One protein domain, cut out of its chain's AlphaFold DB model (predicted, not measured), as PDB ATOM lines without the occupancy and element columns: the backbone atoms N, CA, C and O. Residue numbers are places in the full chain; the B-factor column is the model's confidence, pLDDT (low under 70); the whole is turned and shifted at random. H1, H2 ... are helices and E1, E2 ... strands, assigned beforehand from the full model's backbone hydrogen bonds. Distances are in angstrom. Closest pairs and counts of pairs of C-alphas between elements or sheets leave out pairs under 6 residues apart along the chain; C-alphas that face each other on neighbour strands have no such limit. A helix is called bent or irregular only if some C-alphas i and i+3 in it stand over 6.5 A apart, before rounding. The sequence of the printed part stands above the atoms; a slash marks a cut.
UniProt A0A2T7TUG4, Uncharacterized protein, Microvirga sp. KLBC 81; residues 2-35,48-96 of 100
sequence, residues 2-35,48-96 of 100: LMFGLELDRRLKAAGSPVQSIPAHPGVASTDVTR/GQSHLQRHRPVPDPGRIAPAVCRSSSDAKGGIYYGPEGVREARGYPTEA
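Overview. This is residues 2 to 35 and 48 to 96 of the 100 residues of an uncharacterized protein of Microvirga sp. KLBC 81 (UniProt A0A2T7TUG4). A small hairpin of two short strands, E1 and E2, sits in the middle of an elongated model, with helix H4 packed on it. Helix H1 lies toward one end and the short helices H2 and H3 toward the other, while residues 15 to 31 run from H1 past the middle to H2. The printed part has 83 residues, with the order H1, H2, H3, H4, E1, E2; the sheet E1 - E2 is antiparallel. The class is mostly helix, though only 40 residues are in named elements. The whole is only just loose, close to compact, with a radius of gyration of the C-alphas of 14.6 A, and spans 48 by 24 by 20 A.

Arrangement. H1, residues 2 to 14, is apart from H2, residues 32 to 35. H3, residues 49 to 55, is apart from both, and from H4, residues 61 to 70. H4 comes near E1, residues 81 to 83: their closest C-alphas, of Ile 64 and Gly 82, are 7.2 A apart. The closest C-alphas of H4 and E2, residues 93 to 95, are those of Ile 64 and Pro 93, 5.6 A apart. E1 and E2 form an antiparallel hairpin with 127 degrees between directions; N 82 and O 94, 2.9 A, and N 94 and O 82, 2.8 A, are within hydrogen-bond range. Every O i to N i+4 pair is within hydrogen-bond range in H1, 2 of 3 in H3 and 4 of 6 in H4; H2 is too short for such a pair.

Along the chain. H1 is 18.5 A long, from C-alpha 2 at (154.653, 120.983, 86.632). H2 is 4.9 A and H3 10.7 A. H4, 15.0 A, is irregular: C-alphas 62 and 65 are 7.1 A apart. E1 is 7.2 A and E2 7.1 A, ending at C-alpha 95, (148.224, 116.552, 96.747).

Size, cuts and confidence. The farthest C-alphas, of Gly 16 and Gly 48, are 48.8 A apart. Residues 36 to 47 are cut out, leaving 13.9 A between C-alphas 35 and 48. The link H1 to H2 is long. Residues 29 to 35 and 48 to 73 have pLDDT under 70.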
ATOM      1  N   LEU A   2     155.953 120.575  86.091       86.69
ATOM      2  CA  LEU A   2     154.653 120.983  86.632       86.69
ATOM      3  C   LEU A   2     153.820 121.857  85.676       86.69
ATOM      4  O   LEU A   2     152.776 121.411  85.222       86.69
ATOM      5  N   MET A   3     154.321 123.035  85.282       91.81
ATOM      6  CA  MET A   3     153.578 123.950  84.396       91.81
ATOM      7  C   MET A   3     153.155 123.311  83.067       91.81
ATOM      8  O   MET A   3     152.061 123.561  82.576       91.81
ATOM      9  N   PHE A   4     154.004 122.445  82.506       92.50
ATOM     10  CA  PHE A   4     153.661 121.692  81.304       92.50
ATOM     11  C   PHE A   4     152.499 120.726  81.560       92.50
ATOM     12  O   PHE A   4     151.565 120.694  80.771       92.50
ATOM     13  N   GLY A   5     152.535 119.969  82.661       92.12
ATOM     14  CA  GLY A   5     151.465 119.036  83.012       92.12
ATOM     15  C   GLY A   5     150.129 119.737  83.264       92.12
ATOM     16  O   GLY A   5     149.096 119.234  82.826       92.12
ATOM     17  N   LEU A   6     150.155 120.913  83.899       93.44
ATOM     18  CA  LEU A   6     148.962 121.729  84.145       93.44
ATOM     19  C   LEU A   6     148.373 122.290  82.845       93.44
ATOM     20  O   LEU A   6     147.176 122.158  82.598       93.44
ATOM     21  N   GLU A   7     149.205 122.877  81.981       95.81
ATOM     22  CA  GLU A   7     148.727 123.432  80.709       95.81
ATOM     23  C   GLU A   7     148.294 122.333  79.734       95.81
ATOM     24  O   GLU A   7     147.333 122.516  78.986       95.81
ATOM     25  N   LEU A   8     148.951 121.169  79.757       95.31
ATOM     26  CA  LEU A   8     148.516 120.005  78.992       95.31
ATOM     27  C   LEU A   8     147.110 119.576  79.419       95.31
ATOM     28  O   LEU A   8     146.251 119.405  78.560       95.31
ATOM     29  N   ASP A   9     146.850 119.466  80.724       95.25
ATOM     30  CA  ASP A   9     145.520 119.125  81.237       95.25
ATOM     31  C   ASP A   9     144.463 120.162  80.829       95.25
ATOM     32  O   ASP A   9     143.388 119.808  80.336       95.25
ATOM     33  N   ARG A  10     144.796 121.457  80.927       95.81
ATOM     34  CA  ARG A  10     143.919 122.554  80.489       95.81
ATOM     35  C   ARG A  10     143.555 122.434  79.008       95.81
ATOM     36  O   ARG A  10     142.391 122.602  78.643       95.81
ATOM     37  N   ARG A  11     144.534 122.136  78.150       97.25
ATOM     38  CA  ARG A  11     144.329 121.972  76.701       97.25
ATOM     39  C   ARG A  11     143.552 120.708  76.358       97.25
ATOM     40  O   ARG A  11     142.697 120.766  75.481       97.25
ATOM     41  N   LEU A  12     143.807 119.597  77.048       96.62
ATOM     42  CA  LEU A  12     143.062 118.347  76.872       96.62
ATOM     43  C   LEU A  12     141.578 118.543  77.201       96.62
ATOM     44  O   LEU A  12     140.727 118.171  76.393       96.62
ATOM     45  N   LYS A  13     141.270 119.222  78.314       95.44
ATOM     46  CA  LYS A  13     139.897 119.599  78.689       95.44
ATOM     47  C   LYS A  13     139.249 120.515  77.651       95.44
ATOM     48  O   LYS A  13     138.124 120.257  77.234       95.44
ATOM     49  N   ALA A  14     139.961 121.546  77.190       97.19
ATOM     50  CA  ALA A  14     139.458 122.462  76.162       97.19
ATOM     51  C   ALA A  14     139.178 121.764  74.817       97.19
ATOM     52  O   ALA A  14     138.276 122.172  74.091       97.19
ATOM     53  N   ALA A  15     139.925 120.705  74.500       97.50
ATOM     54  CA  ALA A  15     139.730 119.882  73.308       97.50
ATOM     55  C   ALA A  15     138.678 118.766  73.486       97.50
ATOM     56  O   ALA A  15     138.465 117.991  72.556       97.50
ATOM     57  N   GLY A  16     138.048 118.642  74.662       95.69
ATOM     58  CA  GLY A  16     137.090 117.570  74.957       95.69
ATOM     59  C   GLY A  16     137.719 116.173  75.044       95.69
ATOM     60  O   GLY A  16     137.029 115.173  74.858       95.69
ATOM     61  N   SER A  17     139.027 116.083  75.290       95.50
ATOM     62  CA  SER A  17     139.724 114.802  75.408       95.50
ATOM     63  C   SER A  17     139.361 114.093  76.721       95.50
ATOM     64  O   SER A  17     139.314 114.745  77.765       95.50
ATOM     65  N   PRO A  18     139.183 112.758  76.720       90.88
ATOM     66  CA  PRO A  18     139.012 111.979  77.947       90.88
ATOM     67  C   PRO A  18     140.334 111.753  78.703       90.88
ATOM     68  O   PRO A  18     140.333 111.175  79.787       90.88
ATOM     69  N   VAL A  19     141.474 112.157  78.131       91.25
ATOM     70  CA  VAL A  19     142.794 111.995  78.750       91.25
ATOM     71  C   VAL A  19     143.009 113.073  79.810       91.25
ATOM     72  O   VAL A  19     142.764 114.252  79.570       91.25
ATOM     73  N   GLN A  20     143.537 112.667  80.962       89.94
ATOM     74  CA  GLN A  20     143.940 113.564  82.042       89.94
ATOM     75  C   GLN A  20     145.463 113.659  82.113       89.94
ATOM     76  O   GLN A  20     146.160 112.649  81.997       89.94
ATOM     77  N   SER A  21     145.984 114.864  82.338       90.94
ATOM     78  CA  SER A  21     147.404 115.064  82.629       90.94
ATOM     79  C   SER A  21     147.579 115.300  84.123       90.94
ATOM     80  O   SER A  21     147.016 116.231  84.700       90.94
ATOM     81  N   ILE A  22     148.354 114.418  84.754       89.94
ATOM     82  CA  ILE A  22     148.535 114.385  86.203       89.94
ATOM     83  C   ILE A  22     150.031 114.533  86.506       89.94
ATOM     84  O   ILE A  22     150.763 113.537  86.509       89.94
ATOM     85  N   PRO A  23     150.537 115.766  86.686       89.06
ATOM     86  CA  PRO A  23     151.918 115.965  87.097       89.06
ATOM     87  C   PRO A  23     152.134 115.389  88.501       89.06
ATOM     88  O   PRO A  23     151.373 115.657  89.426       89.06
ATOM     89  N   ALA A  24     153.207 114.624  88.677       87.69
ATOM     90  CA  ALA A  24     153.586 114.087  89.977       87.69
ATOM     91  C   ALA A  24     155.106 114.096  90.155       87.69
ATOM     92  O   ALA A  24     155.846 114.022  89.169       87.69
ATOM     93  N   HIS A  25     155.580 114.150  91.399       85.94
ATOM     94  CA  HIS A  25     156.995 113.980  91.717       85.94
ATOM     95  C   HIS A  25     157.213 112.867  92.750       85.94
ATOM     96  O   HIS A  25     156.434 112.730  93.687       85.94
ATOM     97  N   PRO A  26     158.292 112.075  92.610       78.31
ATOM     98  CA  PRO A  26     158.579 110.941  93.488       78.31
ATOM     99  C   PRO A  26     159.146 111.355  94.863       78.31
ATOM    100  O   PRO A  26     159.521 110.500  95.657       78.31
ATOM    101  N   GLY A  27     159.288 112.653  95.145       78.44
ATOM    102  CA  GLY A  27     160.135 113.140  96.237       78.44
ATOM    103  C   GLY A  27     161.629 112.895  95.988       78.44
ATOM    104  O   GLY A  27     162.101 112.870  94.847       78.44
ATOM    105  N   VAL A  28     162.400 112.730  97.063       71.69
ATOM    106  CA  VAL A  28     163.849 112.501  97.007       71.69
ATOM    107  C   VAL A  28     164.129 111.020  96.758       71.69
ATOM    108  O   VAL A  28     164.023 110.178  97.653       71.69
ATOM    109  N   ALA A  29     164.542 110.702  95.533       64.31
ATOM    110  CA  ALA A  29     164.965 109.359  95.164       64.31
ATOM    111  C   ALA A  29     166.417 109.088  95.599       64.31
ATOM    112  O   ALA A  29     167.323 109.877  95.319       64.31
ATOM    113  N   SER A  30     166.664 107.941  96.234       59.81
ATOM    114  CA  SER A  30     168.007 107.467  96.601       59.81
ATOM    115  C   SER A  30     168.710 106.814  95.399       59.81
ATOM    116  O   SER A  30     169.061 105.638  95.438       59.81
ATOM    117  N   THR A  31     168.885 107.555  94.303       60.03
ATOM    118  CA  THR A  31     169.583 107.071  93.101       60.03
ATOM    119  C   THR A  31     171.078 107.385  93.153       60.03
ATOM    120  O   THR A  31     171.541 108.222  93.933       60.03
ATOM    121  N   ASP A  32     171.849 106.738  92.280       55.19
ATOM    122  CA  ASP A  32     173.278 107.015  92.084       55.19
ATOM    123  C   ASP A  32     173.556 108.483  91.742       55.19
ATOM    124  O   ASP A  32     174.595 109.013  92.131       55.19
ATOM    125  N   VAL A  33     172.601 109.159  91.094       59.56
ATOM    126  CA  VAL A  33     172.660 110.596  90.789       59.56
ATOM    127  C   VAL A  33     172.597 111.427  92.072       59.56
ATOM    128  O   VAL A  33     173.437 112.300  92.284       59.56
ATOM    129  N   THR A  34     171.658 111.123  92.969       58.81
ATOM    130  CA  THR A  34     171.534 111.806  94.266       58.81
ATOM    131  C   THR A  34     172.723 111.499  95.181       58.81
ATOM    132  O   THR A  34     173.153 112.360  95.943       58.81
ATOM    133  N   ARG A  35     173.292 110.286  95.093       57.31
ATOM    134  CA  ARG A  35     174.434 109.847  95.914       57.31
ATOM    135  C   ARG A  35     175.770 110.439  95.468       57.31
ATOM    136  O   ARG A  35     176.585 110.783  96.318       57.31
ATOM    137  N   GLY A  48     172.961 113.981 108.749       46.56
ATOM    138  CA  GLY A  48     171.656 113.390 109.083       46.56
ATOM    139  C   GLY A  48     170.795 112.936 107.895       46.56
ATOM    140  O   GLY A  48     169.935 112.073 108.083       46.56
ATOM    141  N   GLN A  49     171.049 113.390 106.658       49.34
ATOM    142  CA  GLN A  49     170.278 112.929 105.486       49.34
ATOM    143  C   GLN A  49     170.418 111.425 105.227       49.34
ATOM    144  O   GLN A  49     169.472 110.779 104.780       49.34
ATOM    145  N   SER A  50     171.574 110.848 105.555       49.19
ATOM    146  CA  SER A  50     171.836 109.419 105.389       49.19
ATOM    147  C   SER A  50     171.158 108.548 106.460       49.19
ATOM    148  O   SER A  50     170.894 107.375 106.210       49.19
ATOM    149  N   HIS A  51     170.843 109.103 107.634       42.22
ATOM    150  CA  HIS A  51     170.134 108.397 108.707       42.22
ATOM    151  C   HIS A  51     168.613 108.526 108.561       42.22
ATOM    152  O   HIS A  51     167.901 107.532 108.689       42.22
ATOM    153  N   LEU A  52     168.111 109.701 108.170       48.25
ATOM    154  CA  LEU A  52     166.685 109.913 107.881       48.25
ATOM    155  C   LEU A  52     166.193 109.079 106.684       48.25
ATOM    156  O   LEU A  52     165.059 108.605 106.697       48.25
ATOM    157  N   GLN A  53     167.050 108.839 105.682       50.97
ATOM    158  CA  GLN A  53     166.741 107.961 104.542       50.97
ATOM    159  C   GLN A  53     166.707 106.465 104.902       50.97
ATOM    160  O   GLN A  53     166.097 105.692 104.167       50.97
ATOM    161  N   ARG A  54     167.353 106.042 106.000       48.47
ATOM    162  CA  ARG A  54     167.518 104.623 106.365       48.47
ATOM    163  C   ARG A  54     166.440 104.064 107.293       48.47
ATOM    164  O   ARG A  54     166.219 102.860 107.269       48.47
ATOM    165  N   HIS A  55     165.786 104.898 108.103       44.22
ATOM    166  CA  HIS A  55     164.994 104.411 109.245       44.22
ATOM    167  C   HIS A  55     163.486 104.694 109.189       44.22
ATOM    168  O   HIS A  55     162.777 104.319 110.118       44.22
ATOM    169  N   ARG A  56     162.957 105.313 108.123       45.16
ATOM    170  CA  ARG A  56     161.502 105.486 107.955       45.16
ATOM    171  C   ARG A  56     160.937 104.473 106.945       45.16
ATOM    172  O   ARG A  56     161.275 104.572 105.764       45.16
ATOM    173  N   PRO A  57     160.084 103.520 107.369       44.47
ATOM    174  CA  PRO A  57     159.443 102.576 106.461       44.47
ATOM    175  C   PRO A  57     158.355 103.307 105.671       44.47
ATOM    176  O   PRO A  57     157.320 103.651 106.228       44.47
ATOM    177  N   VAL A  58     158.601 103.608 104.395       50.66
ATOM    178  CA  VAL A  58     157.640 104.300 103.515       50.66
ATOM    179  C   VAL A  58     157.887 103.861 102.061       50.66
ATOM    180  O   VAL A  58     159.057 103.621 101.726       50.66
ATOM    181  N   PRO A  59     156.836 103.721 101.216       50.59
ATOM    182  CA  PRO A  59     156.920 103.114  99.891       50.59
ATOM    183  C   PRO A  59     157.991 103.747  99.016       50.59
ATOM    184  O   PRO A  59     158.275 104.940  99.104       50.59
ATOM    185  N   ASP A  60     158.571 102.906  98.166       56.81
ATOM    186  CA  ASP A  60     159.526 103.290  97.139       56.81
ATOM    187  C   ASP A  60     159.070 104.584  96.428       56.81
ATOM    188  O   ASP A  60     157.969 104.588  95.872       56.81
ATOM    189  N   PRO A  61     159.852 105.681  96.454       54.03
ATOM    190  CA  PRO A  61     159.485 106.951  95.821       54.03
ATOM    191  C   PRO A  61     159.094 106.798  94.336       54.03
ATOM    192  O   PRO A  61     158.278 107.565  93.825       54.03
ATOM    193  N   GLY A  62     159.568 105.748  93.651       56.41
ATOM    194  CA  GLY A  62     159.133 105.391  92.294       56.41
ATOM    195  C   GLY A  62     157.674 104.918  92.170       56.41
ATOM    196  O   GLY A  62     157.170 104.778  91.058       56.41
ATOM    197  N   ARG A  63     156.966 104.681  93.281       62.00
ATOM    198  CA  ARG A  63     155.574 104.211  93.297       62.00
ATOM    199  C   ARG A  63     154.539 105.319  93.191       62.00
ATOM    200  O   ARG A  63     153.381 104.972  93.016       62.00
ATOM    201  N   ILE A  64     154.908 106.601  93.239       63.41
ATOM    202  CA  ILE A  64     153.921 107.694  93.213       63.41
ATOM    203  C   ILE A  64     153.134 107.710  91.901       63.41
ATOM    204  O   ILE A  64     151.915 107.604  91.940       63.41
ATOM    205  N   ALA A  65     153.801 107.727  90.743       63.16
ATOM    206  CA  ALA A  65     153.096 107.686  89.459       63.16
ATOM    207  C   ALA A  65     152.263 106.392  89.277       63.16
ATOM    208  O   ALA A  65     151.077 106.496  88.974       63.16
ATOM    209  N   PRO A  66     152.789 105.180  89.559       59.81
ATOM    210  CA  PRO A  66     151.978 103.960  89.561       59.81
ATOM    211  C   PRO A  66     150.822 103.948  90.568       59.81
ATOM    212  O   PRO A  66     149.821 103.286  90.314       59.81
ATOM    213  N   ALA A  67     150.959 104.607  91.720       64.75
ATOM    214  CA  ALA A  67     149.922 104.683  92.745       64.75
ATOM    215  C   ALA A  67     148.813 105.649  92.332       64.75
ATOM    216  O   ALA A  67     147.657 105.257  92.387       64.75
ATOM    217  N   VAL A  68     149.164 106.833  91.826       65.25
ATOM    218  CA  VAL A  68     148.217 107.798  91.245       65.25
ATOM    219  C   VAL A  68     147.481 107.181  90.050       65.25
ATOM    220  O   VAL A  68     146.266 107.307  89.938       65.25
ATOM    221  N   CYS A  69     148.185 106.434  89.191       61.53
ATOM    222  CA  CYS A  69     147.553 105.680  88.107       61.53
ATOM    223  C   CYS A  69     146.670 104.524  88.605       61.53
ATOM    224  O   CYS A  69     145.682 104.207  87.956       61.53
ATOM    225  N   ARG A  70     147.009 103.862  89.719       60.16
ATOM    226  CA  ARG A  70     146.180 102.791  90.303       60.16
ATOM    227  C   ARG A  70     144.952 103.331  91.030       60.16
ATOM    228  O   ARG A  70     143.919 102.675  91.003       60.16
ATOM    229  N   SER A  71     145.049 104.501  91.653       62.88
ATOM    230  CA  SER A  71     143.933 105.209  92.285       62.88
ATOM    231  C   SER A  71     143.141 106.046  91.277       62.88
ATOM    232  O   SER A  71     142.551 107.054  91.655       62.88
ATOM    233  N   SER A  72     143.151 105.680  89.989       60.62
ATOM    234  CA  SER A  72     142.623 106.495  88.887       60.62
ATOM    235  C   SER A  72     141.155 106.898  89.034       60.62
ATOM    236  O   SER A  72     140.724 107.807  88.336       60.62
ATOM    237  N   SER A  73     140.380 106.245  89.906       66.00
ATOM    238  CA  SER A  73     139.019 106.682  90.236       66.00
ATOM    239  C   SER A  73     138.982 108.022  90.979       66.00
ATOM    240  O   SER A  73     138.062 108.803  90.757       66.00
ATOM    241  N   ASP A  74     139.991 108.306  91.807       70.81
ATOM    242  CA  ASP A  74     140.047 109.492  92.676       70.81
ATOM    243  C   ASP A  74     141.086 110.522  92.204       70.81
ATOM    244  O   ASP A  74     141.083 111.673  92.648       70.81
ATOM    245  N   ALA A  75     141.989 110.118  91.305       78.62
ATOM    246  CA  ALA A  75     143.011 110.995  90.751       78.62
ATOM    247  C   ALA A  75     142.386 112.050  89.826       78.62
ATOM    248  O   ALA A  75     141.561 111.745  88.964       78.62
ATOM    249  N   LYS A  76     142.794 113.312  89.990       83.38
ATOM    250  CA  LYS A  76     142.256 114.440  89.220       83.38
ATOM    251  C   LYS A  76     143.325 115.032  88.309       83.38
ATOM    252  O   LYS A  76     144.422 115.372  88.749       83.38
ATOM    253  N   GLY A  77     142.970 115.203  87.037       84.25
ATOM    254  CA  GLY A  77     143.780 115.948  86.075       84.25
ATOM    255  C   GLY A  77     143.927 117.421  86.464       84.25
ATOM    256  O   GLY A  77     142.965 118.045  86.931       84.25
ATOM    257  N   GLY A  78     145.127 117.966  86.257       84.12
ATOM    258  CA  GLY A  78     145.454 119.359  86.573       84.12
ATOM    259  C   GLY A  78     145.813 119.603  88.041       84.12
ATOM    260  O   GLY A  78     145.914 120.757  88.448       84.12
ATOM    261  N   ILE A  79     146.018 118.539  88.820       88.56
ATOM    262  CA  ILE A  79     146.529 118.585  90.195       88.56
ATOM    263  C   ILE A  79     147.966 118.063  90.221       88.56
ATOM    264  O   ILE A  79     148.327 117.175  89.446       88.56
ATOM    265  N   TYR A  80     148.790 118.625  91.106       89.31
ATOM    266  CA  TYR A  80     150.151 118.166  91.352       89.31
ATOM    267  C   TYR A  80     150.186 117.186  92.523       89.31
ATOM    268  O   TYR A  80     149.683 117.499  93.596       89.31
ATOM    269  N   TYR A  81     150.783 116.009  92.327       88.69
ATOM    270  CA  TYR A  81     150.891 114.990  93.374       88.69
ATOM    271  C   TYR A  81     152.333 114.762  93.826       88.69
ATOM    272  O   TYR A  81     153.261 114.679  93.017       88.69
ATOM    273  N   GLY A  82     152.514 114.579  95.126       87.56
ATOM    274  CA  GLY A  82     153.806 114.383  95.769       87.56
ATOM    275  C   GLY A  82     153.683 113.606  97.071       87.56
ATOM    276  O   GLY A  82     152.580 113.288  97.506       87.56
ATOM    277  N   PRO A  83     154.798 113.219  97.697       84.44
ATOM    278  CA  PRO A  83     154.741 112.521  98.968       84.44
ATOM    279  C   PRO A  83     154.389 113.465 100.125       84.44
ATOM    280  O   PRO A  83     154.950 114.548 100.234       84.44
ATOM    281  N   GLU A  84     153.575 112.997 101.069       81.06
ATOM    282  CA  GLU A  84     153.092 113.785 102.223       81.06
ATOM    283  C   GLU A  84     154.163 114.224 103.242       81.06
ATOM    284  O   GLU A  84     153.898 115.035 104.126       81.06
ATOM    285  N   GLY A  85     155.360 113.628 103.213       76.50
ATOM    286  CA  GLY A  85     156.337 113.836 104.279       76.50
ATOM    287  C   GLY A  85     157.022 115.199 104.237       76.50
ATOM    288  O   GLY A  85     156.813 116.022 103.355       76.50
ATOM    289  N   VAL A  86     157.913 115.419 105.209       79.06
ATOM    290  CA  VAL A  86     158.632 116.690 105.392       79.06
ATOM    291  C   VAL A  86     159.261 117.164 104.080       79.06
ATOM    292  O   VAL A  86     160.094 116.457 103.505       79.06
ATOM    293  N   ARG A  87     158.884 118.376 103.645       79.00
ATOM    294  CA  ARG A  87     159.341 119.010 102.393       79.00
ATOM    295  C   ARG A  87     159.099 118.153 101.148       79.00
ATOM    296  O   ARG A  87     159.914 118.181 100.226       79.00
ATOM    297  N   GLU A  88     158.056 117.333 101.179       82.94
ATOM    298  CA  GLU A  88     157.693 116.417 100.103       82.94
ATOM    299  C   GLU A  88     158.861 115.493  99.706       82.94
ATOM    300  O   GLU A  88     159.090 115.160  98.540       82.94
ATOM    301  N   ALA A  89     159.661 115.077 100.695       74.44
ATOM    302  CA  ALA A  89     160.845 114.264 100.446       74.44
ATOM    303  C   ALA A  89     160.528 112.767 100.297       74.44
ATOM    304  O   ALA A  89     161.200 112.078  99.533       74.44
ATOM    305  N   ARG A  90     159.558 112.243 101.055       73.81
ATOM    306  CA  ARG A  90     159.151 110.823 101.076       73.81
ATOM    307  C   ARG A  90     157.839 110.685 101.846       73.81
ATOM    308  O   ARG A  90     157.655 111.404 102.816       73.81
ATOM    309  N   GLY A  91     156.948 109.779 101.457       74.19
ATOM    310  CA  GLY A  91     155.587 109.725 102.007       74.19
ATOM    311  C   GLY A  91     154.658 108.915 101.113       74.19
ATOM    312  O   GLY A  91     155.065 108.521 100.016       74.19
ATOM    313  N   TYR A  92     153.424 108.687 101.557       77.12
ATOM    314  CA  TYR A  92     152.371 108.261 100.637       77.12
ATOM    315  C   TYR A  92     152.025 109.391  99.652       77.12
ATOM    316  O   TYR A  92     152.202 110.563  99.997       77.12
ATOM    317  N   PRO A  93     151.576 109.059  98.424       80.69
ATOM    318  CA  PRO A  93     151.100 110.054  97.469       80.69
ATOM    319  C   PRO A  93     149.945 110.870  98.055       80.69
ATOM    320  O   PRO A  93     148.956 110.300  98.508       80.69
ATOM    321  N   THR A  94     150.061 112.188  97.991       85.75
ATOM    322  CA  THR A  94     149.032 113.167  98.339       85.75
ATOM    323  C   THR A  94     149.104 114.350  97.367       85.75
ATOM    324  O   THR A  94     149.988 114.404  96.508       85.75
ATOM    325  N   GLU A  95     148.158 115.277  97.460       88.38
ATOM    326  CA  GLU A  95     148.224 116.552  96.747       88.38
ATOM    327  C   GLU A  95     149.412 117.378  97.264       88.38
ATOM    328  O   GLU A  95     149.583 117.548  98.471       88.38
ATOM    329  N   ALA A  96     150.262 117.824  96.341       88.12
ATOM    330  CA  ALA A  96     151.489 118.562  96.615       88.12
ATOM    331  C   ALA A  96     151.293 120.065  96.424       88.12
ATOM    332  O   ALA A  96     150.469 120.516  95.621       88.12
TER     333      ALA A  96